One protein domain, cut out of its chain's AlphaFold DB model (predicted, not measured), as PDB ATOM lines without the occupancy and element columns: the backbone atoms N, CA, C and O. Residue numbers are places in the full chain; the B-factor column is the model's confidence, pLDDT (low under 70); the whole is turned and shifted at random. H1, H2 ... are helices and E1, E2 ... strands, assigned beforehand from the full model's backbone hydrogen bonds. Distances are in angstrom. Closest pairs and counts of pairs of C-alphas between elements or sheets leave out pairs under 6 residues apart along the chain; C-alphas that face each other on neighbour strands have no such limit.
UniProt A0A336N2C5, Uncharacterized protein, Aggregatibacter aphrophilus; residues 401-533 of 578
ATOM      1  N   VAL A 401     -26.188 -30.802 -62.982       96.06
ATOM      2  CA  VAL A 401     -25.662 -29.505 -62.550       96.06
ATOM      3  C   VAL A 401     -25.817 -28.486 -63.669       96.06
ATOM      4  O   VAL A 401     -25.283 -28.660 -64.764       96.06
ATOM      5  N   PHE A 402     -26.497 -27.391 -63.362       94.56
ATOM      6  CA  PHE A 402     -26.748 -26.268 -64.253       94.56
ATOM      7  C   PHE A 402     -26.004 -25.043 -63.724       94.56
ATOM      8  O   PHE A 402     -25.928 -24.837 -62.516       94.56
ATOM      9  N   THR A 403     -25.391 -24.246 -64.600       92.06
ATOM     10  CA  THR A 403     -24.604 -23.069 -64.190       92.06
ATOM     11  C   THR A 403     -25.129 -21.804 -64.844       92.06
ATOM     12  O   THR A 403     -25.287 -21.757 -66.064       92.06
ATOM     13  N   GLN A 404     -25.366 -20.774 -64.028       83.88
ATOM     14  CA  GLN A 404     -25.884 -19.496 -64.492       83.88
ATOM     15  C   GLN A 404     -24.830 -18.813 -65.361       83.88
ATOM     16  O   GLN A 404     -23.728 -18.520 -64.896       83.88
ATOM     17  N   ALA A 405     -25.193 -18.514 -66.606       72.62
ATOM     18  CA  ALA A 405     -24.392 -17.678 -67.505       72.62
ATOM     19  C   ALA A 405     -24.977 -16.260 -67.692       72.62
ATOM     20  O   ALA A 405     -24.331 -15.409 -68.296       72.62
ATOM     21  N   GLY A 406     -26.208 -16.028 -67.214       67.06
ATOM     22  CA  GLY A 406     -26.975 -14.789 -67.405       67.06
ATOM     23  C   GLY A 406     -26.868 -13.760 -66.269       67.06
ATOM     24  O   GLY A 406     -25.927 -13.775 -65.483       67.06
ATOM     25  N   ASN A 407     -27.869 -12.873 -66.180       68.31
ATOM     26  CA  ASN A 407     -27.896 -11.684 -65.309       68.31
ATOM     27  C   ASN A 407     -27.869 -11.957 -63.784       68.31
ATOM     28  O   ASN A 407     -27.599 -11.039 -63.018       68.31
ATOM     29  N   GLY A 408     -28.151 -13.192 -63.346       73.62
ATOM     30  CA  GLY A 408     -28.066 -13.628 -61.946       73.62
ATOM     31  C   GLY A 408     -29.201 -13.173 -61.015       73.62
ATOM     32  O   GLY A 408     -29.178 -13.532 -59.838       73.62
ATOM     33  N   LEU A 409     -30.197 -12.420 -61.504       82.88
ATOM     34  CA  LEU A 409     -31.306 -11.904 -60.683       82.88
ATOM     35  C   LEU A 409     -32.633 -12.626 -60.941       82.88
ATOM     36  O   LEU A 409     -33.377 -12.908 -60.000       82.88
ATOM     37  N   CYS A 410     -32.920 -12.951 -62.199       86.25
ATOM     38  CA  CYS A 410     -34.153 -13.609 -62.613       86.25
ATOM     39  C   CYS A 410     -33.885 -14.762 -63.587       86.25
ATOM     40  O   CYS A 410     -32.768 -14.932 -64.076       86.25
ATOM     41  N   ILE A 411     -34.927 -15.543 -63.864       85.69
ATOM     42  CA  ILE A 411     -34.903 -16.688 -64.791       85.69
ATOM     43  C   ILE A 411     -35.041 -16.287 -66.268       85.69
ATOM     44  O   ILE A 411     -35.125 -17.136 -67.154       85.69
ATOM     45  N   PHE A 412     -35.158 -14.988 -66.541       86.62
ATOM     46  CA  PHE A 412     -35.387 -14.466 -67.881       86.62
ATOM     47  C   PHE A 412     -34.067 -14.176 -68.584       86.62
ATOM     48  O   PHE A 412     -33.079 -13.766 -67.970       86.62
ATOM     49  N   LYS A 413     -34.074 -14.317 -69.909       87.44
ATOM     50  CA  LYS A 413     -32.935 -13.988 -70.769       87.44
ATOM     51  C   LYS A 413     -32.522 -12.522 -70.636       87.44
ATOM     52  O   LYS A 413     -31.333 -12.213 -70.620       87.44
ATOM     53  N   HIS A 414     -33.508 -11.631 -70.551       88.50
ATOM     54  CA  HIS A 414     -33.311 -10.195 -70.375       88.50
ATOM     55  C   HIS A 414     -33.324  -9.805 -68.894       88.50
ATOM     56  O   HIS A 414     -33.887 -10.513 -68.057       88.50
ATOM     57  N   ALA A 415     -32.673  -8.688 -68.558       88.44
ATOM     58  CA  ALA A 415     -32.614  -8.198 -67.185       88.44
ATOM     59  C   ALA A 415     -34.008  -7.798 -66.669       88.44
ATOM     60  O   ALA A 415     -34.892  -7.412 -67.440       88.44
ATOM     61  N   LEU A 416     -34.230  -7.935 -65.357       88.56
ATOM     62  CA  LEU A 416     -35.561  -7.766 -64.770       88.56
ATOM     63  C   LEU A 416     -36.131  -6.363 -64.999       88.56
ATOM     64  O   LEU A 416     -37.318  -6.242 -65.281       88.56
ATOM     65  N   ASP A 417     -35.300  -5.328 -64.918       90.56
ATOM     66  CA  ASP A 417     -35.659  -3.940 -65.211       90.56
ATOM     67  C   ASP A 417     -36.217  -3.788 -66.636       90.56
ATOM     68  O   ASP A 417     -37.281  -3.200 -66.814       90.56
ATOM     69  N   GLN A 418     -35.592  -4.421 -67.632       90.75
ATOM     70  CA  GLN A 418     -36.063  -4.407 -69.023       90.75
ATOM     71  C   GLN A 418     -37.382  -5.170 -69.208       90.75
ATOM     72  O   GLN A 418     -38.198  -4.805 -70.058       90.75
ATOM     73  N   ASN A 419     -37.599  -6.235 -68.433       87.56
ATOM     74  CA  ASN A 419     -38.831  -7.018 -68.497       87.56
ATOM     75  C   ASN A 419     -40.011  -6.267 -67.876       87.56
ATOM     76  O   ASN A 419     -41.086  -6.201 -68.480       87.56
ATOM     77  N   ILE A 420     -39.813  -5.655 -66.706       88.12
ATOM     78  CA  ILE A 420     -40.891  -4.963 -65.991       88.12
ATOM     79  C   ILE A 420     -41.186  -3.566 -66.544       88.12
ATOM     80  O   ILE A 420     -42.280  -3.061 -66.299       88.12
ATOM     81  N   ASP A 421     -40.253  -2.932 -67.269       92.44
ATOM     82  CA  ASP A 421     -40.451  -1.584 -67.810       92.44
ATOM     83  C   ASP A 421     -41.480  -1.593 -68.963       92.44
ATOM     84  O   ASP A 421     -41.243  -2.222 -70.006       92.44
ATOM     85  N   PRO A 422     -42.625  -0.891 -68.827       89.06
ATOM     86  CA  PRO A 422     -43.601  -0.736 -69.905       89.06
ATOM     87  C   PRO A 422     -43.064   0.012 -71.133       89.06
ATOM     88  O   PRO A 422     -43.664  -0.088 -72.198       89.06
ATOM     89  N   LYS A 423     -41.969   0.770 -70.995       91.94
ATOM     90  CA  LYS A 423     -41.304   1.521 -72.075       91.94
ATOM     91  C   LYS A 423     -40.166   0.750 -72.747       91.94
ATOM     92  O   LYS A 423     -39.510   1.301 -73.621       91.94
ATOM     93  N   SER A 424     -39.905  -0.482 -72.316       92.25
ATOM     94  CA  SER A 424     -38.905  -1.354 -72.932       92.25
ATOM     95  C   SER A 424     -39.248  -1.646 -74.396       92.25
ATOM     96  O   SER A 424     -40.408  -1.900 -74.716       92.25
ATOM     97  N   ASP A 425     -38.231  -1.680 -75.260       94.12
ATOM     98  CA  ASP A 425     -38.371  -2.031 -76.682       94.12
ATOM     99  C   ASP A 425     -38.605  -3.540 -76.911       94.12
ATOM    100  O   ASP A 425     -38.812  -3.977 -78.044       94.12
ATOM    101  N   LEU A 426     -38.546  -4.353 -75.849       91.75
ATOM    102  CA  LEU A 426     -38.773  -5.796 -75.922       91.75
ATOM    103  C   LEU A 426     -40.254  -6.115 -76.150       91.75
ATOM    104  O   LEU A 426     -41.128  -5.609 -75.436       91.75
ATOM    105  N   THR A 427     -40.533  -7.030 -77.080       90.44
ATOM    106  CA  THR A 427     -41.883  -7.589 -77.239       90.44
ATOM    107  C   THR A 427     -42.263  -8.454 -76.034       90.44
ATOM    108  O   THR A 427     -41.407  -8.878 -75.255       90.44
ATOM    109  N   ILE A 428     -43.555  -8.750 -75.867       84.62
ATOM    110  CA  ILE A 428     -44.033  -9.621 -74.780       84.62
ATOM    111  C   ILE A 428     -43.383 -11.008 -74.880       84.62
ATOM    112  O   ILE A 428     -42.972 -11.573 -73.870       84.62
ATOM    113  N   GLU A 429     -43.229 -11.528 -76.096       84.12
ATOM    114  CA  GLU A 429     -42.588 -12.816 -76.360       84.12
ATOM    115  C   GLU A 429     -41.126 -12.798 -75.912       84.12
ATOM    116  O   GLU A 429     -40.704 -13.702 -75.198       84.12
ATOM    117  N   GLN A 430     -40.382 -11.738 -76.247       87.50
ATOM    118  CA  GLN A 430     -38.985 -11.577 -75.832       87.50
ATOM    119  C   GLN A 430     -38.845 -11.455 -74.314       87.50
ATOM    120  O   GLN A 430     -37.930 -12.034 -73.731       87.50
ATOM    121  N   LYS A 431     -39.763 -10.739 -73.653       85.56
ATOM    122  CA  LYS A 431     -39.779 -10.612 -72.186       85.56
ATOM    123  C   LYS A 431     -40.016 -11.945 -71.476       85.56
ATOM    124  O   LYS A 431     -39.543 -12.138 -70.359       85.56
ATOM    125  N   ASN A 432     -40.714 -12.863 -72.137       82.50
ATOM    126  CA  ASN A 432     -40.990 -14.198 -71.627       82.50
ATOM    127  C   ASN A 432     -39.929 -15.234 -72.040       82.50
ATOM    128  O   ASN A 432     -40.048 -16.397 -71.659       82.50
ATOM    129  N   GLU A 433     -38.890 -14.870 -72.796       85.31
ATOM    130  CA  GLU A 433     -37.804 -15.801 -73.107       85.31
ATOM    131  C   GLU A 433     -37.006 -16.139 -71.841       85.31
ATOM    132  O   GLU A 433     -36.473 -15.261 -71.153       85.31
ATOM    133  N   LEU A 434     -36.895 -17.434 -71.552       84.94
ATOM    134  CA  LEU A 434     -36.101 -17.938 -70.438       84.94
ATOM    135  C   LEU A 434     -34.602 -17.810 -70.715       84.94
ATOM    136  O   LEU A 434     -34.141 -17.916 -71.856       84.94
ATOM    137  N   ASP A 435     -33.826 -17.601 -69.653       86.44
ATOM    138  CA  ASP A 435     -32.375 -17.646 -69.746       86.44
ATOM    139  C   ASP A 435     -31.904 -19.066 -70.133       86.44
ATOM    140  O   ASP A 435     -32.600 -20.044 -69.843       86.44
ATOM    141  N   PRO A 436     -30.736 -19.221 -70.788       87.44
ATOM    142  CA  PRO A 436     -30.288 -20.524 -71.277       87.44
ATOM    143  C   PRO A 436     -30.219 -21.613 -70.202       87.44
ATOM    144  O   PRO A 436     -30.530 -22.765 -70.499       87.44
ATOM    145  N   MET A 437     -29.834 -21.264 -68.968       88.88
ATOM    146  CA  MET A 437     -29.772 -22.227 -67.874       88.88
ATOM    147  C   MET A 437     -31.175 -22.700 -67.505       88.88
ATOM    148  O   MET A 437     -31.416 -23.905 -67.432       88.88
ATOM    149  N   PHE A 438     -32.101 -21.764 -67.296       86.25
ATOM    150  CA  PHE A 438     -33.461 -22.109 -66.910       86.25
ATOM    151  C   PHE A 438     -34.214 -22.831 -68.031       86.25
ATOM    152  O   PHE A 438     -34.943 -23.780 -67.758       86.25
ATOM    153  N   LYS A 439     -33.956 -22.492 -69.298       85.81
ATOM    154  CA  LYS A 439     -34.446 -23.276 -70.438       85.81
ATOM    155  C   LYS A 439     -33.991 -24.738 -70.355       85.81
ATOM    156  O   LYS A 439     -34.825 -25.628 -70.447       85.81
ATOM    157  N   SER A 440     -32.704 -24.996 -70.107       87.69
ATOM    158  CA  SER A 440     -32.199 -26.371 -69.953       87.69
ATOM    159  C   SER A 440     -32.810 -27.108 -68.757       87.69
ATOM    160  O   SER A 440     -33.007 -28.316 -68.826       87.69
ATOM    161  N   ILE A 441     -33.120 -26.397 -67.670       87.81
ATOM    162  CA  ILE A 441     -33.834 -26.960 -66.515       87.81
ATOM    163  C   ILE A 441     -35.269 -27.349 -66.902       87.81
ATOM    164  O   ILE A 441     -35.725 -28.430 -66.541       87.81
ATOM    165  N   MET A 442     -35.980 -26.501 -67.645       82.75
ATOM    166  CA  MET A 442     -37.351 -26.780 -68.093       82.75
ATOM    167  C   MET A 442     -37.407 -27.938 -69.099       82.75
ATOM    168  O   MET A 442     -38.288 -28.792 -68.985       82.75
ATOM    169  N   ASP A 443     -36.427 -28.016 -70.007       82.62
ATOM    170  CA  ASP A 443     -36.244 -29.143 -70.931       82.62
ATOM    171  C   ASP A 443     -36.016 -30.459 -70.155       82.62
ATOM    172  O   ASP A 443     -36.608 -31.488 -70.477       82.62
ATOM    173  N   GLU A 444     -35.195 -30.429 -69.097       84.69
ATOM    174  CA  GLU A 444     -34.932 -31.582 -68.216       84.69
ATOM    175  C   GLU A 444     -36.186 -32.038 -67.451       84.69
ATOM    176  O   GLU A 444     -36.365 -33.228 -67.191       84.69
ATOM    177  N   LEU A 445     -37.074 -31.106 -67.097       80.88
ATOM    178  CA  LEU A 445     -38.328 -31.378 -66.383       80.88
ATOM    179  C   LEU A 445     -39.469 -31.828 -67.316       80.88
ATOM    180  O   LEU A 445     -40.598 -32.016 -66.852       80.88
ATOM    181  N   ASP A 446     -39.168 -32.022 -68.607       72.62
ATOM    182  CA  ASP A 446     -40.086 -32.463 -69.668       72.62
ATOM    183  C   ASP A 446     -41.332 -31.559 -69.792       72.62
ATOM    184  O   ASP A 446     -42.423 -32.015 -70.131       72.62
ATOM    185  N   LEU A 447     -41.190 -30.261 -69.481       62.53
ATOM    186  CA  LEU A 447     -42.273 -29.273 -69.600       62.53
ATOM    187  C   LEU A 447     -42.478 -28.766 -71.035       62.53
ATOM    188  O   LEU A 447     -43.515 -28.171 -71.327       62.53
ATOM    189  N   ASP A 448     -41.533 -29.041 -71.936       55.47
ATOM    190  CA  ASP A 448     -41.559 -28.616 -73.336       55.47
ATOM    191  C   ASP A 448     -41.459 -29.828 -74.286       55.47
ATOM    192  O   ASP A 448     -40.537 -29.960 -75.093       55.47
ATOM    193  N   VAL A 449     -42.454 -30.726 -74.222       53.56
ATOM    194  CA  VAL A 449     -42.593 -31.891 -75.129       53.56
ATOM    195  C   VAL A 449     -42.604 -31.482 -76.621       53.56
ATOM    196  O   VAL A 449     -42.298 -32.298 -77.492       53.56
ATOM    197  N   ASP A 450     -42.844 -30.204 -76.938       46.41
ATOM    198  CA  ASP A 450     -42.658 -29.630 -78.276       46.41
ATOM    199  C   ASP A 450     -41.241 -29.054 -78.460       46.41
ATOM    200  O   ASP A 450     -40.998 -27.850 -78.359       46.41
ATOM    201  N   LYS A 451     -40.292 -29.932 -78.810       52.25
ATOM    202  CA  LYS A 451     -38.842 -29.654 -78.966       52.25
ATOM    203  C   LYS A 451     -38.455 -28.552 -79.975       52.25
ATOM    204  O   LYS A 451     -37.269 -28.296 -80.164       52.25
ATOM    205  N   ASN A 452     -39.422 -27.907 -80.629       50.44
ATOM    206  CA  ASN A 452     -39.209 -26.883 -81.656       50.44
ATOM    207  C   ASN A 452     -39.817 -25.511 -81.315       50.44
ATOM    208  O   ASN A 452     -39.590 -24.559 -82.063       50.44
ATOM    209  N   THR A 453     -40.544 -25.383 -80.201       51.34
ATOM    210  CA  THR A 453     -41.065 -24.093 -79.728       51.34
ATOM    211  C   THR A 453     -40.136 -23.565 -78.631       51.34
ATOM    212  O   THR A 453     -39.756 -24.328 -77.745       51.34
ATOM    213  N   PRO A 454     -39.701 -22.291 -78.662       50.97
ATOM    214  CA  PRO A 454     -38.958 -21.714 -77.547       50.97
ATOM    215  C   PRO A 454     -39.745 -21.887 -76.243       50.97
ATOM    216  O   PRO A 454     -40.943 -21.620 -76.222       50.97
ATOM    217  N   ALA A 455     -39.080 -22.312 -75.167       54.94
ATOM    218  CA  ALA A 455     -39.658 -22.343 -73.830       54.94
ATOM    219  C   ALA A 455     -40.060 -20.914 -73.423       54.94
ATOM    220  O   ALA A 455     -39.216 -20.105 -73.028       54.94
ATOM    221  N   VAL A 456     -41.335 -20.570 -73.613       56.38
ATOM    222  CA  VAL A 456     -41.899 -19.279 -73.209       56.38
ATOM    223  C   VAL A 456     -42.287 -19.377 -71.740       56.38
ATOM    224  O   VAL A 456     -42.971 -20.318 -71.326       56.38
ATOM    225  N   PHE A 457     -41.856 -18.400 -70.947       60.75
ATOM    226  CA  PHE A 457     -42.356 -18.205 -69.599       60.75
ATOM    227  C   PHE A 457     -43.847 -17.890 -69.657       60.75
ATOM    228  O   PHE A 457     -44.277 -16.811 -70.066       60.75
ATOM    229  N   GLU A 458     -44.634 -18.836 -69.179       63.56
ATOM    230  CA  GLU A 458     -46.017 -18.615 -68.809       63.56
ATOM    231  C   GLU A 458     -46.089 -18.844 -67.305       63.56
ATOM    232  O   GLU A 458     -45.745 -19.925 -66.822       63.56
ATOM    233  N   ALA A 459     -46.532 -17.842 -66.542       56.69
ATOM    234  CA  ALA A 459     -46.618 -17.945 -65.081       56.69
ATOM    235  C   ALA A 459     -47.410 -19.193 -64.614       56.69
ATOM    236  O   ALA A 459     -47.149 -19.724 -63.533       56.69
ATOM    237  N   GLY A 460     -48.327 -19.695 -65.457       60.34
ATOM    238  CA  GLY A 460     -49.029 -20.968 -65.281       60.34
ATOM    239  C   GLY A 460     -48.116 -22.201 -65.303       60.34
ATOM    240  O   GLY A 460     -48.187 -22.997 -64.375       60.34
ATOM    241  N   LYS A 461     -47.175 -22.316 -66.254       67.81
ATOM    242  CA  LYS A 461     -46.264 -23.476 -66.372       67.81
ATOM    243  C   LYS A 461     -45.414 -23.698 -65.120       67.81
ATOM    244  O   LYS A 461     -45.172 -24.824 -64.695       67.81
ATOM    245  N   LEU A 462     -44.976 -22.614 -64.483       66.81
ATOM    246  CA  LEU A 462     -44.241 -22.696 -63.222       66.81
ATOM    247  C   LEU A 462     -45.120 -23.146 -62.059       66.81
ATOM    248  O   LEU A 462     -44.642 -23.777 -61.117       66.81
ATOM    249  N   LYS A 463     -46.395 -22.758 -62.060       66.88
ATOM    250  CA  LYS A 463     -47.368 -23.245 -61.082       66.88
ATOM    251  C   LYS A 463     -47.637 -24.734 -61.302       66.88
ATOM    252  O   LYS A 463     -47.698 -25.465 -60.318       66.88
ATOM    253  N   ASP A 464     -47.683 -25.188 -62.551       70.81
ATOM    254  CA  ASP A 464     -47.863 -26.601 -62.892       70.81
ATOM    255  C   ASP A 464     -46.724 -27.469 -62.349       70.81
ATOM    256  O   ASP A 464     -46.996 -28.522 -61.779       70.81
ATOM    257  N   LEU A 465     -45.478 -26.979 -62.383       72.12
ATOM    258  CA  LEU A 465     -44.336 -27.650 -61.749       72.12
ATOM    259  C   LEU A 465     -44.569 -27.945 -60.257       72.12
ATOM    260  O   LEU A 465     -44.220 -29.015 -59.762       72.12
ATOM    261  N   LEU A 466     -45.170 -27.000 -59.526       65.75
ATOM    262  CA  LEU A 466     -45.487 -27.182 -58.107       65.75
ATOM    263  C   LEU A 466     -46.699 -28.080 -57.865       65.75
ATOM    264  O   LEU A 466     -46.859 -28.598 -56.761       65.75
ATOM    265  N   LEU A 467     -47.584 -28.211 -58.846       70.62
ATOM    266  CA  LEU A 467     -48.769 -29.057 -58.745       70.62
ATOM    267  C   LEU A 467     -48.479 -30.487 -59.193       70.62
ATOM    268  O   LEU A 467     -49.174 -31.399 -58.755       70.62
ATOM    269  N   ASN A 468     -47.460 -30.686 -60.030       79.12
ATOM    270  CA  ASN A 468     -47.079 -31.976 -60.573       79.12
ATOM    271  C   ASN A 468     -46.096 -32.705 -59.635       79.12
ATOM    272  O   ASN A 468     -44.916 -32.344 -59.556       79.12
ATOM    273  N   PRO A 469     -46.527 -33.785 -58.959       76.31
ATOM    274  CA  PRO A 469     -45.675 -34.482 -58.001       76.31
ATOM    275  C   PRO A 469     -44.456 -35.173 -58.636       76.31
ATOM    276  O   PRO A 469     -43.439 -35.363 -57.967       76.31
ATOM    277  N   ILE A 470     -44.541 -35.532 -59.923       79.44
ATOM    278  CA  ILE A 470     -43.447 -36.150 -60.685       79.44
ATOM    279  C   ILE A 470     -42.320 -35.134 -60.860       79.44
ATOM    280  O   ILE A 470     -41.157 -35.414 -60.566       79.44
ATOM    281  N   GLN A 471     -42.677 -33.925 -61.285       81.00
ATOM    282  CA  GLN A 471     -41.719 -32.847 -61.508       81.00
ATOM    283  C   GLN A 471     -41.103 -32.366 -60.195       81.00
ATOM    284  O   GLN A 471     -39.885 -32.217 -60.127       81.00
ATOM    285  N   GLN A 472     -41.897 -32.237 -59.123       80.44
ATOM    286  CA  GLN A 472     -41.357 -31.947 -57.790       80.44
ATOM    287  C   GLN A 472     -40.296 -32.961 -57.352       80.44
ATOM    288  O   GLN A 472     -39.290 -32.585 -56.751       80.44
ATOM    289  N   ARG A 473     -40.487 -34.250 -57.665       82.50
ATOM    290  CA  ARG A 473     -39.470 -35.259 -57.365       82.50
ATOM    291  C   ARG A 473     -38.207 -35.033 -58.182       82.50
ATOM    292  O   ARG A 473     -37.117 -35.047 -57.612       82.50
ATOM    293  N   ARG A 474     -38.343 -34.792 -59.490       87.19
ATOM    294  CA  ARG A 474     -37.200 -34.559 -60.381       87.19
ATOM    295  C   ARG A 474     -36.373 -33.341 -59.958       87.19
ATOM    296  O   ARG A 474     -35.151 -33.388 -60.068       87.19
ATOM    297  N   LEU A 475     -36.989 -32.316 -59.362       87.88
ATOM    298  CA  LEU A 475     -36.269 -31.165 -58.791       87.88
ATOM    299  C   LEU A 475     -35.215 -31.556 -57.745       87.88
ATOM    300  O   LEU A 475     -34.228 -30.842 -57.592       87.88
ATOM    301  N   THR A 476     -35.362 -32.695 -57.061       90.44
ATOM    302  CA  THR A 476     -34.338 -33.185 -56.118       90.44
ATOM    303  C   THR A 476     -33.027 -33.602 -56.783       90.44
ATOM    304  O   THR A 476     -31.990 -33.663 -56.114       90.44
ATOM    305  N   GLY A 477     -33.074 -33.869 -58.090       91.81
ATOM    306  CA  GLY A 477     -31.930 -34.145 -58.948       91.81
ATOM    307  C   GLY A 477     -31.338 -32.898 -59.609       91.81
ATOM    308  O   GLY A 477     -30.361 -33.016 -60.341       91.81
ATOM    309  N   ILE A 478     -31.888 -31.704 -59.382       93.56
ATOM    310  CA  ILE A 478     -31.394 -30.471 -60.003       93.56
ATOM    311  C   ILE A 478     -30.493 -29.720 -59.028       93.56
ATOM    312  O   ILE A 478     -30.871 -29.439 -57.891       93.56
ATOM    313  N   VAL A 479     -29.299 -29.368 -59.501       96.31
ATOM    314  CA  VAL A 479     -28.363 -28.487 -58.803       96.31
ATOM    315  C   VAL A 479     -28.114 -27.259 -59.659       96.31
ATOM    316  O   VAL A 479     -27.632 -27.374 -60.785       96.31
ATOM    317  N   ALA A 480     -28.406 -26.080 -59.121       94.56
ATOM    318  CA  ALA A 480     -28.179 -24.813 -59.809       94.56
ATOM    319  C   ALA A 480     -26.984 -24.082 -59.194       94.56
ATOM    320  O   ALA A 480     -26.907 -23.904 -57.980       94.56
ATOM    321  N   LYS A 481     -26.043 -23.644 -60.032       94.88
ATOM    322  CA  LYS A 481     -24.916 -22.810 -59.621       94.88
ATOM    323  C   LYS A 481     -25.194 -21.351 -59.953       94.88
ATOM    324  O   LYS A 481     -25.170 -20.975 -61.125       94.88
ATOM    325  N   HIS A 482     -25.408 -20.535 -58.928       92.69
ATOM    326  CA  HIS A 482     -25.712 -19.109 -59.062       92.69
ATOM    327  C   HIS A 482     -25.265 -18.315 -57.824       92.69
ATOM    328  O   HIS A 482     -24.682 -18.870 -56.895       92.69
ATOM    329  N   GLU A 483     -25.460 -16.995 -57.841       92.19
ATOM    330  CA  GLU A 483     -25.179 -16.124 -56.691       92.19
ATOM    331  C   GLU A 483     -26.273 -16.220 -55.626       92.19
ATOM    332  O   GLU A 483     -27.432 -16.486 -55.952       92.19
ATOM    333  N   SER A 484     -25.936 -15.908 -54.370       92.62
ATOM    334  CA  SER A 484     -26.920 -15.908 -53.290       92.62
ATOM    335  C   SER A 484     -27.980 -14.809 -53.449       92.62
ATOM    336  O   SER A 484     -27.678 -13.670 -53.819       92.62
ATOM    337  N   GLU A 485     -29.227 -15.123 -53.107       90.50
ATOM    338  CA  GLU A 485     -30.337 -14.172 -53.026       90.50
ATOM    339  C   GLU A 485     -30.134 -13.230 -51.826       90.50
ATOM    340  O   GLU A 485     -30.618 -12.101 -51.821       90.50
ATOM    341  N   TRP A 486     -29.302 -13.650 -50.869       94.00
ATOM    342  CA  TRP A 486     -28.939 -12.926 -49.653       94.00
ATOM    343  C   TRP A 486     -27.584 -12.233 -49.732       94.00
ATOM    344  O   TRP A 486     -27.072 -11.791 -48.698       94.00
ATOM    345  N   LYS A 487     -26.970 -12.163 -50.922       93.56
ATOM    346  CA  LYS A 487     -25.625 -11.602 -51.073       93.56
ATOM    347  C   LYS A 487     -25.540 -10.191 -50.495       93.56
ATOM    348  O   LYS A 487     -26.448  -9.379 -50.679       93.56
ATOM    349  N   LYS A 488     -24.448  -9.875 -49.798       94.31
ATOM    350  CA  LYS A 488     -24.267  -8.560 -49.150       94.31
ATOM    351  C   LYS A 488     -24.353  -7.398 -50.144       94.31
ATOM    352  O   LYS A 488     -24.743  -6.293 -49.778       94.31
ATOM    353  N   THR A 489     -24.029  -7.657 -51.410       92.00
ATOM    354  CA  THR A 489     -24.117  -6.699 -52.519       92.00
ATOM    355  C   THR A 489     -25.458  -6.714 -53.269       92.00
ATOM    356  O   THR A 489     -25.604  -5.977 -54.241       92.00
ATOM    357  N   LYS A 490     -26.471  -7.482 -52.825       92.00
ATOM    358  CA  LYS A 490     -27.742  -7.688 -53.559       92.00
ATOM    359  C   LYS A 490     -28.483  -6.387 -53.867       92.00
ATOM    360  O   LYS A 490     -29.131  -6.289 -54.903       92.00
ATOM    361  N   LEU A 491     -28.360  -5.370 -53.012       92.00
ATOM    362  CA  LEU A 491     -28.998  -4.069 -53.231       92.00
ATOM    363  C   LEU A 491     -28.563  -3.414 -54.555       92.00
ATOM    364  O   LEU A 491     -29.376  -2.774 -55.214       92.00
ATOM    365  N   ALA A 492     -27.306  -3.608 -54.970       92.44
ATOM    366  CA  ALA A 492     -26.805  -3.072 -56.232       92.44
ATOM    367  C   ALA A 492     -27.494  -3.715 -57.447       92.44
ATOM    368  O   ALA A 492     -27.820  -3.003 -58.397       92.44
ATOM    369  N   ASP A 493     -27.789  -5.020 -57.387       90.69
ATOM    370  CA  ASP A 493     -28.497  -5.741 -58.456       90.69
ATOM    371  C   ASP A 493     -29.917  -5.190 -58.668       90.69
ATOM    372  O   ASP A 493     -30.422  -5.151 -59.787       90.69
ATOM    373  N   PHE A 494     -30.565  -4.730 -57.594       92.75
ATOM    374  CA  PHE A 494     -31.920  -4.177 -57.639       92.75
ATOM    375  C   PHE A 494     -31.972  -2.696 -58.016       92.75
ATOM    376  O   PHE A 494     -33.071  -2.162 -58.172       92.75
ATOM    377  N   LYS A 495     -30.832  -2.016 -58.196       94.25
ATOM    378  CA  LYS A 495     -30.815  -0.572 -58.467       94.25
ATOM    379  C   LYS A 495     -31.636  -0.214 -59.710       94.25
ATOM    380  O   LYS A 495     -32.508   0.643 -59.632       94.25
ATOM    381  N   GLN A 496     -31.385  -0.886 -60.833       93.62
ATOM    382  CA  GLN A 496     -32.090  -0.611 -62.093       93.62
ATOM    383  C   GLN A 496     -33.587  -0.920 -61.983       93.62
ATOM    384  O   GLN A 496     -34.417  -0.139 -62.436       93.62
ATOM    385  N   VAL A 497     -33.939  -2.010 -61.294       93.31
ATOM    386  CA  VAL A 497     -35.332  -2.373 -61.001       93.31
ATOM    387  C   VAL A 497     -36.020  -1.255 -60.215       93.31
ATOM    388  O   VAL A 497     -37.103  -0.807 -60.589       93.31
ATOM    389  N   CYS A 498     -35.381  -0.757 -59.156       95.62
ATOM    390  CA  CYS A 498     -35.912   0.331 -58.338       95.62
ATOM    391  C   CYS A 498     -36.035   1.633 -59.139       95.62
ATOM    392  O   CYS A 498     -37.070   2.295 -59.057       95.62
ATOM    393  N   ASP A 499     -35.049   1.965 -59.976       96.38
ATOM    394  CA  ASP A 499     -35.105   3.126 -60.870       96.38
ATOM    395  C   ASP A 499     -36.310   3.047 -61.828       96.38
ATOM    396  O   ASP A 499     -37.000   4.050 -62.023       96.38
ATOM    397  N   VAL A 500     -36.648   1.862 -62.360       95.94
ATOM    398  CA  VAL A 500     -37.860   1.667 -63.181       95.94
ATOM    399  C   VAL A 500     -39.132   1.968 -62.386       95.94
ATOM    400  O   VAL A 500     -40.012   2.669 -62.896       95.94
ATOM    401  N   TYR A 501     -39.244   1.505 -61.136       95.19
ATOM    402  CA  TYR A 501     -40.385   1.848 -60.274       95.19
ATOM    403  C   TYR A 501     -40.485   3.363 -60.046       95.19
ATOM    404  O   TYR A 501     -41.571   3.935 -60.192       95.19
ATOM    405  N   ARG A 502     -39.365   4.032 -59.753       96.69
ATOM    406  CA  ARG A 502     -39.314   5.490 -59.536       96.69
ATOM    407  C   ARG A 502     -39.709   6.283 -60.775       96.69
ATOM    408  O   ARG A 502     -40.545   7.180 -60.685       96.69
ATOM    409  N   ASN A 503     -39.199   5.894 -61.940       96.62
ATOM    410  CA  ASN A 503     -39.527   6.511 -63.230       96.62
ATOM    411  C   ASN A 503     -41.020   6.411 -63.587       96.62
ATOM    412  O   ASN A 503     -41.508   7.179 -64.418       96.62
ATOM    413  N   HIS A 504     -41.747   5.490 -62.949       95.44
ATOM    414  CA  HIS A 504     -43.192   5.309 -63.088       95.44
ATOM    415  C   HIS A 504     -43.984   5.785 -61.858       95.44
ATOM    416  O   HIS A 504     -45.130   5.378 -61.669       95.44
ATOM    417  N   GLY A 505     -43.393   6.646 -61.022       94.94
ATOM    418  CA  GLY A 505     -44.064   7.279 -59.883       94.94
ATOM    419  C   GLY A 505     -44.339   6.347 -58.701       94.94
ATOM    420  O   GLY A 505     -45.200   6.651 -57.882       94.94
ATOM    421  N   LYS A 506     -43.641   5.209 -58.598       92.88
ATOM    422  CA  LYS A 506     -43.830   4.195 -57.545       92.88
ATOM    423  C   LYS A 506     -42.684   4.192 -56.522       92.88
ATOM    424  O   LYS A 506     -42.127   3.129 -56.239       92.88
ATOM    425  N   GLU A 507     -42.340   5.355 -55.961       93.62
ATOM    426  CA  GLU A 507     -41.258   5.487 -54.961       93.62
ATOM    427  C   GLU A 507     -41.455   4.541 -53.770       93.62
ATOM    428  O   GLU A 507     -40.531   3.820 -53.411       93.62
ATOM    429  N   ASP A 508     -42.674   4.438 -53.233       88.50
ATOM    430  CA  ASP A 508     -42.961   3.563 -52.086       88.50
ATOM    431  C   ASP A 508     -42.655   2.085 -52.376       88.50
ATOM    432  O   ASP A 508     -42.273   1.325 -51.484       88.50
ATOM    433  N   SER A 509     -42.797   1.652 -53.635       88.19
ATOM    434  CA  SER A 509     -42.417   0.293 -54.032       88.19
ATOM    435  C   SER A 509     -40.911   0.116 -54.148       88.19
ATOM    436  O   SER A 509     -40.407  -0.905 -53.687       88.19
ATOM    437  N   ALA A 510     -40.203   1.097 -54.708       92.19
ATOM    438  CA  ALA A 510     -38.744   1.084 -54.770       92.19
ATOM    439  C   ALA A 510     -38.133   1.074 -53.358       92.19
ATOM    440  O   ALA A 510     -37.359   0.177 -53.034       92.19
ATOM    441  N   ALA A 511     -38.565   1.988 -52.485       91.50
ATOM    442  CA  ALA A 511     -38.089   2.089 -51.108       91.50
ATOM    443  C   ALA A 511     -38.350   0.805 -50.301       91.50
ATOM    444  O   ALA A 511     -37.487   0.358 -49.545       91.50
ATOM    445  N   ARG A 512     -39.515   0.167 -50.487       88.94
ATOM    446  CA  ARG A 512     -39.825  -1.126 -49.856       88.94
ATOM    447  C   ARG A 512     -38.892  -2.238 -50.339       88.94
ATOM    448  O   ARG A 512     -38.403  -3.004 -49.512       88.94
ATOM    449  N   ILE A 513     -38.644  -2.336 -51.648       89.88
ATOM    450  CA  ILE A 513     -37.716  -3.331 -52.213       89.88
ATOM    451  C   ILE A 513     -36.312  -3.111 -51.645       89.88
ATOM    452  O   ILE A 513     -35.722  -4.048 -51.115       89.88
ATOM    453  N   GLU A 514     -35.803  -1.879 -51.687       93.44
ATOM    454  CA  GLU A 514     -34.476  -1.535 -51.168       93.44
ATOM    455  C   GLU A 514     -34.343  -1.871 -49.682       93.44
ATOM    456  O   GLU A 514     -33.364  -2.502 -49.277       93.44
ATOM    457  N   LYS A 515     -35.355  -1.521 -48.878       92.75
ATOM    458  CA  LYS A 515     -35.407  -1.866 -47.455       92.75
ATOM    459  C   LYS A 515     -35.361  -3.377 -47.246       92.75
ATOM    460  O   LYS A 515     -34.537  -3.849 -46.472       92.75
ATOM    461  N   ARG A 516     -36.214  -4.141 -47.935       91.00
ATOM    462  CA  ARG A 516     -36.318  -5.593 -47.727       91.00
ATOM    463  C   ARG A 516     -35.057  -6.326 -48.174       91.00
ATOM    464  O   ARG A 516     -34.591  -7.216 -47.470       91.00
ATOM    465  N   VAL A 517     -34.465  -5.909 -49.293       92.69
ATOM    466  CA  VAL A 517     -33.173  -6.428 -49.761       92.69
ATOM    467  C   VAL A 517     -32.066  -6.111 -48.753       92.69
ATOM    468  O   VAL A 517     -31.267  -6.990 -48.433       92.69
ATOM    469  N   ALA A 518     -32.027  -4.894 -48.205       94.44
ATOM    470  CA  ALA A 518     -31.044  -4.519 -47.193       94.44
ATOM    471  C   ALA A 518     -31.222  -5.303 -45.879       94.44
ATOM    472  O   ALA A 518     -30.236  -5.812 -45.342       94.44
ATOM    473  N   ASP A 519     -32.458  -5.438 -45.392       95.06
ATOM    474  CA  ASP A 519     -32.796  -6.131 -44.142       95.06
ATOM    475  C   ASP A 519     -32.483  -7.639 -44.204       95.06
ATOM    476  O   ASP A 519     -32.033  -8.215 -43.210       95.06
ATOM    477  N   LEU A 520     -32.706  -8.271 -45.364       95.00
ATOM    478  CA  LEU A 520     -32.526  -9.715 -45.581       95.00
ATOM    479  C   LEU A 520     -31.123 -10.113 -46.064       95.00
ATOM    480  O   LEU A 520     -30.820 -11.314 -46.112       95.00
ATOM    481  N   SER A 521     -30.287  -9.141 -46.443       96.25
ATOM    482  CA  SER A 521     -28.896  -9.386 -46.832       96.25
ATOM    483  C   SER A 521     -28.086  -9.935 -45.656       96.25
ATOM    484  O   SER A 521     -28.252  -9.485 -44.522       96.25
ATOM    485  N   ILE A 522     -27.199 -10.894 -45.934       97.50
ATOM    486  CA  ILE A 522     -26.262 -11.428 -44.942       97.50
ATOM    487  C   ILE A 522     -24.873 -10.880 -45.246       97.50
ATOM    488  O   ILE A 522     -24.332 -11.115 -46.333       97.50
ATOM    489  N   LYS A 523     -24.293 -10.159 -44.285       96.06
ATOM    490  CA  LYS A 523     -22.984  -9.495 -44.425       96.06
ATOM    491  C   LYS A 523     -21.833 -10.342 -43.890       96.06
ATOM    492  O   LYS A 523     -20.687 -10.122 -44.281       96.06
ATOM    493  N   LEU A 524     -22.138 -11.277 -42.999       96.19
ATOM    494  CA  LEU A 524     -21.179 -12.124 -42.318       96.19
ATOM    495  C   LEU A 524     -20.431 -13.051 -43.282       96.19
ATOM    496  O   LEU A 524     -21.021 -13.708 -44.137       96.19
ATOM    497  N   GLU A 525     -19.125 -13.174 -43.047       96.69
ATOM    498  CA  GLU A 525     -18.279 -14.210 -43.632       96.69
ATOM    499  C   GLU A 525     -17.668 -15.058 -42.511       96.69
ATOM    500  O   GLU A 525     -17.069 -14.539 -41.560       96.69
ATOM    501  N   VAL A 526     -17.832 -16.378 -42.588       96.75
ATOM    502  CA  VAL A 526     -17.452 -17.285 -41.499       96.75
ATOM    503  C   VAL A 526     -17.182 -18.691 -42.018       96.75
ATOM    504  O   VAL A 526     -17.976 -19.247 -42.757       96.75
ATOM    505  N   ASP A 527     -16.054 -19.278 -41.621       94.75
ATOM    506  CA  ASP A 527     -15.724 -20.690 -41.875       94.75
ATOM    507  C   ASP A 527     -16.002 -21.175 -43.319       94.75
ATOM    508  O   ASP A 527     -16.614 -22.218 -43.552       94.75
ATOM    509  N   GLY A 528     -15.584 -20.367 -44.303       95.38
ATOM    510  CA  GLY A 528     -15.768 -20.609 -45.740       95.38
ATOM    511  C   GLY A 528     -17.054 -20.025 -46.342       95.38
ATOM    512  O   GLY A 528     -17.063 -19.727 -47.538       95.38
ATOM    513  N   PHE A 529     -18.082 -19.771 -45.525       97.62
ATOM    514  CA  PHE A 529     -19.333 -19.139 -45.945       97.62
ATOM    515  C   PHE A 529     -19.130 -17.679 -46.349       97.62
ATOM    516  O   PHE A 529     -18.524 -16.894 -45.614       97.62
ATOM    517  N   ASN A 530     -19.648 -17.333 -47.530       96.75
ATOM    518  CA  ASN A 530     -19.635 -15.991 -48.096       96.75
ATOM    519  C   ASN A 530     -20.748 -15.872 -49.150       96.75
ATOM    520  O   ASN A 530     -20.697 -16.524 -50.195       96.75
ATOM    521  N   THR A 531     -21.740 -15.023 -48.892       95.44
ATOM    522  CA  THR A 531     -22.929 -14.887 -49.747       95.44
ATOM    523  C   THR A 531     -22.667 -14.234 -51.108       95.44
ATOM    524  O   THR A 531     -23.453 -14.435 -52.027       95.44
ATOM    525  N   ASP A 532     -21.562 -13.502 -51.285       93.75
ATOM    526  CA  ASP A 532     -21.175 -12.941 -52.590       93.75
ATOM    527  C   ASP A 532     -20.509 -13.983 -53.507       93.75
ATOM    528  O   ASP A 532     -20.319 -13.728 -54.696       93.75
ATOM    529  N   LYS A 533     -20.142 -15.165 -52.995       94.38
ATOM    530  CA  LYS A 533     -19.630 -16.250 -53.840       94.38
ATOM    531  C   LYS A 533     -20.786 -17.031 -54.450       94.38
ATOM    532  O   LYS A 533     -21.737 -17.383 -53.760       94.38
TER     533      LYS A 533
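Overview. This is residues 401 to 533 of the 578 residues of an uncharacterized protein of Aggregatibacter aphrophilus (UniProt A0A336N2C5). Two loosely joined lobes face each other across an open frame: one holds the small two-stranded sheet of E1 and E2 with H3 beside it and the corner of H4 and H5 leading straight into E2, the other is the helical hairpin of H7 and H8 with short H6. E2 and the link after it run along one side of the frame, H1 and H2 lie toward the other side, where H1 touches H7, and the unnamed stretch 404 to 415 runs through the middle. The printed part has 133 residues with eight named helices and two named strands in the order E1, H1, H2, H3, H4, H5, E2, H6, H7, H8; the sheet, E1 next to E2, is parallel and the class is mostly helix. The whole is only just compact, close to loose, with a radius of gyration of the C-alphas of 16.8 A and spans of 45 by 41 by 26 A.

Along the chain. E1 is residues 401 to 403, beginning at C-alpha 401 (-25.662, -29.505, -62.550), and E2 is residues 478 to 482, 12.7 A long. H3 is residues 436 to 444, 12.4 A; H4 is 459 to 467, 13.0 A; H5 is 469 to 477, 13.8 A. H1 is residues 416 to 420, 6.1 A, and H2 is 428 to 431, 5.1 A. H6 is residues 490 to 493, H7 is 495 to 503, 12.2 A, and H8, the longest helix, is 507 to 520, 19.9 A, ending at C-alpha 520 (-32.526, -9.715, -45.581).

Arrangement. E1 and E2 are parallel neighbours at 24 degrees, with N 402 and O 479 as well as N 481 and O 402 within hydrogen-bond range, each at 2.8 A. With H1 to H5 between them they form a strand-helix-strand unit, two parallel neighbour strands joined through helices. The closest C-alphas of E1 and H3 are those of Phe 402 and Met 437, 6.2 A apart. H3 and H5 are near each other, with 5 pairs of C-alphas within 10 A. H4 and H5 only just touch, with 3 pairs of C-alphas within 8 A, and only at the corner; their closest C-alphas are Leu 465 and Gln 471, 5.8 A, and their lines are about perpendicular at 90 degrees. H1 and H2 are close but not clearly touching, Asn 419 and Lys 431 having the closest C-alphas, 5.2 A. H1 touches H7, closest at the C-alphas of Asp 417 and Val 497, 4.5 A. H7 and H8 form a helical hairpin and touch at the C-alphas of Cys 498 and Ala 510, their closest, 4.6 A, with a shallow tilt of 22 degrees, opposite ways. H8 touches H6 with residues 514 to 518 alone, closest at the C-alphas of Leu 491 and Val 517, 5.9 A. H3 and H8 are apart. Every O i to N i+4 pair is within hydrogen-bond range in H1, H3, H7 and H8, against 4 of 5 in H4 and 3 of 5 in H5; H2 and H6 are too short for such a pair.

Size, cuts and confidence. The two C-alphas farthest apart, those of Asn 452 and Val 526, are 46.7 A apart. The printed part has no cut. The links E1 to H1 and H3 to H4 are long, and residues 521 to 533 hold no named element. The mean pLDDT of the printed part is 85.0; residues 406 to 407, 447 to 463 and 466 are under 70.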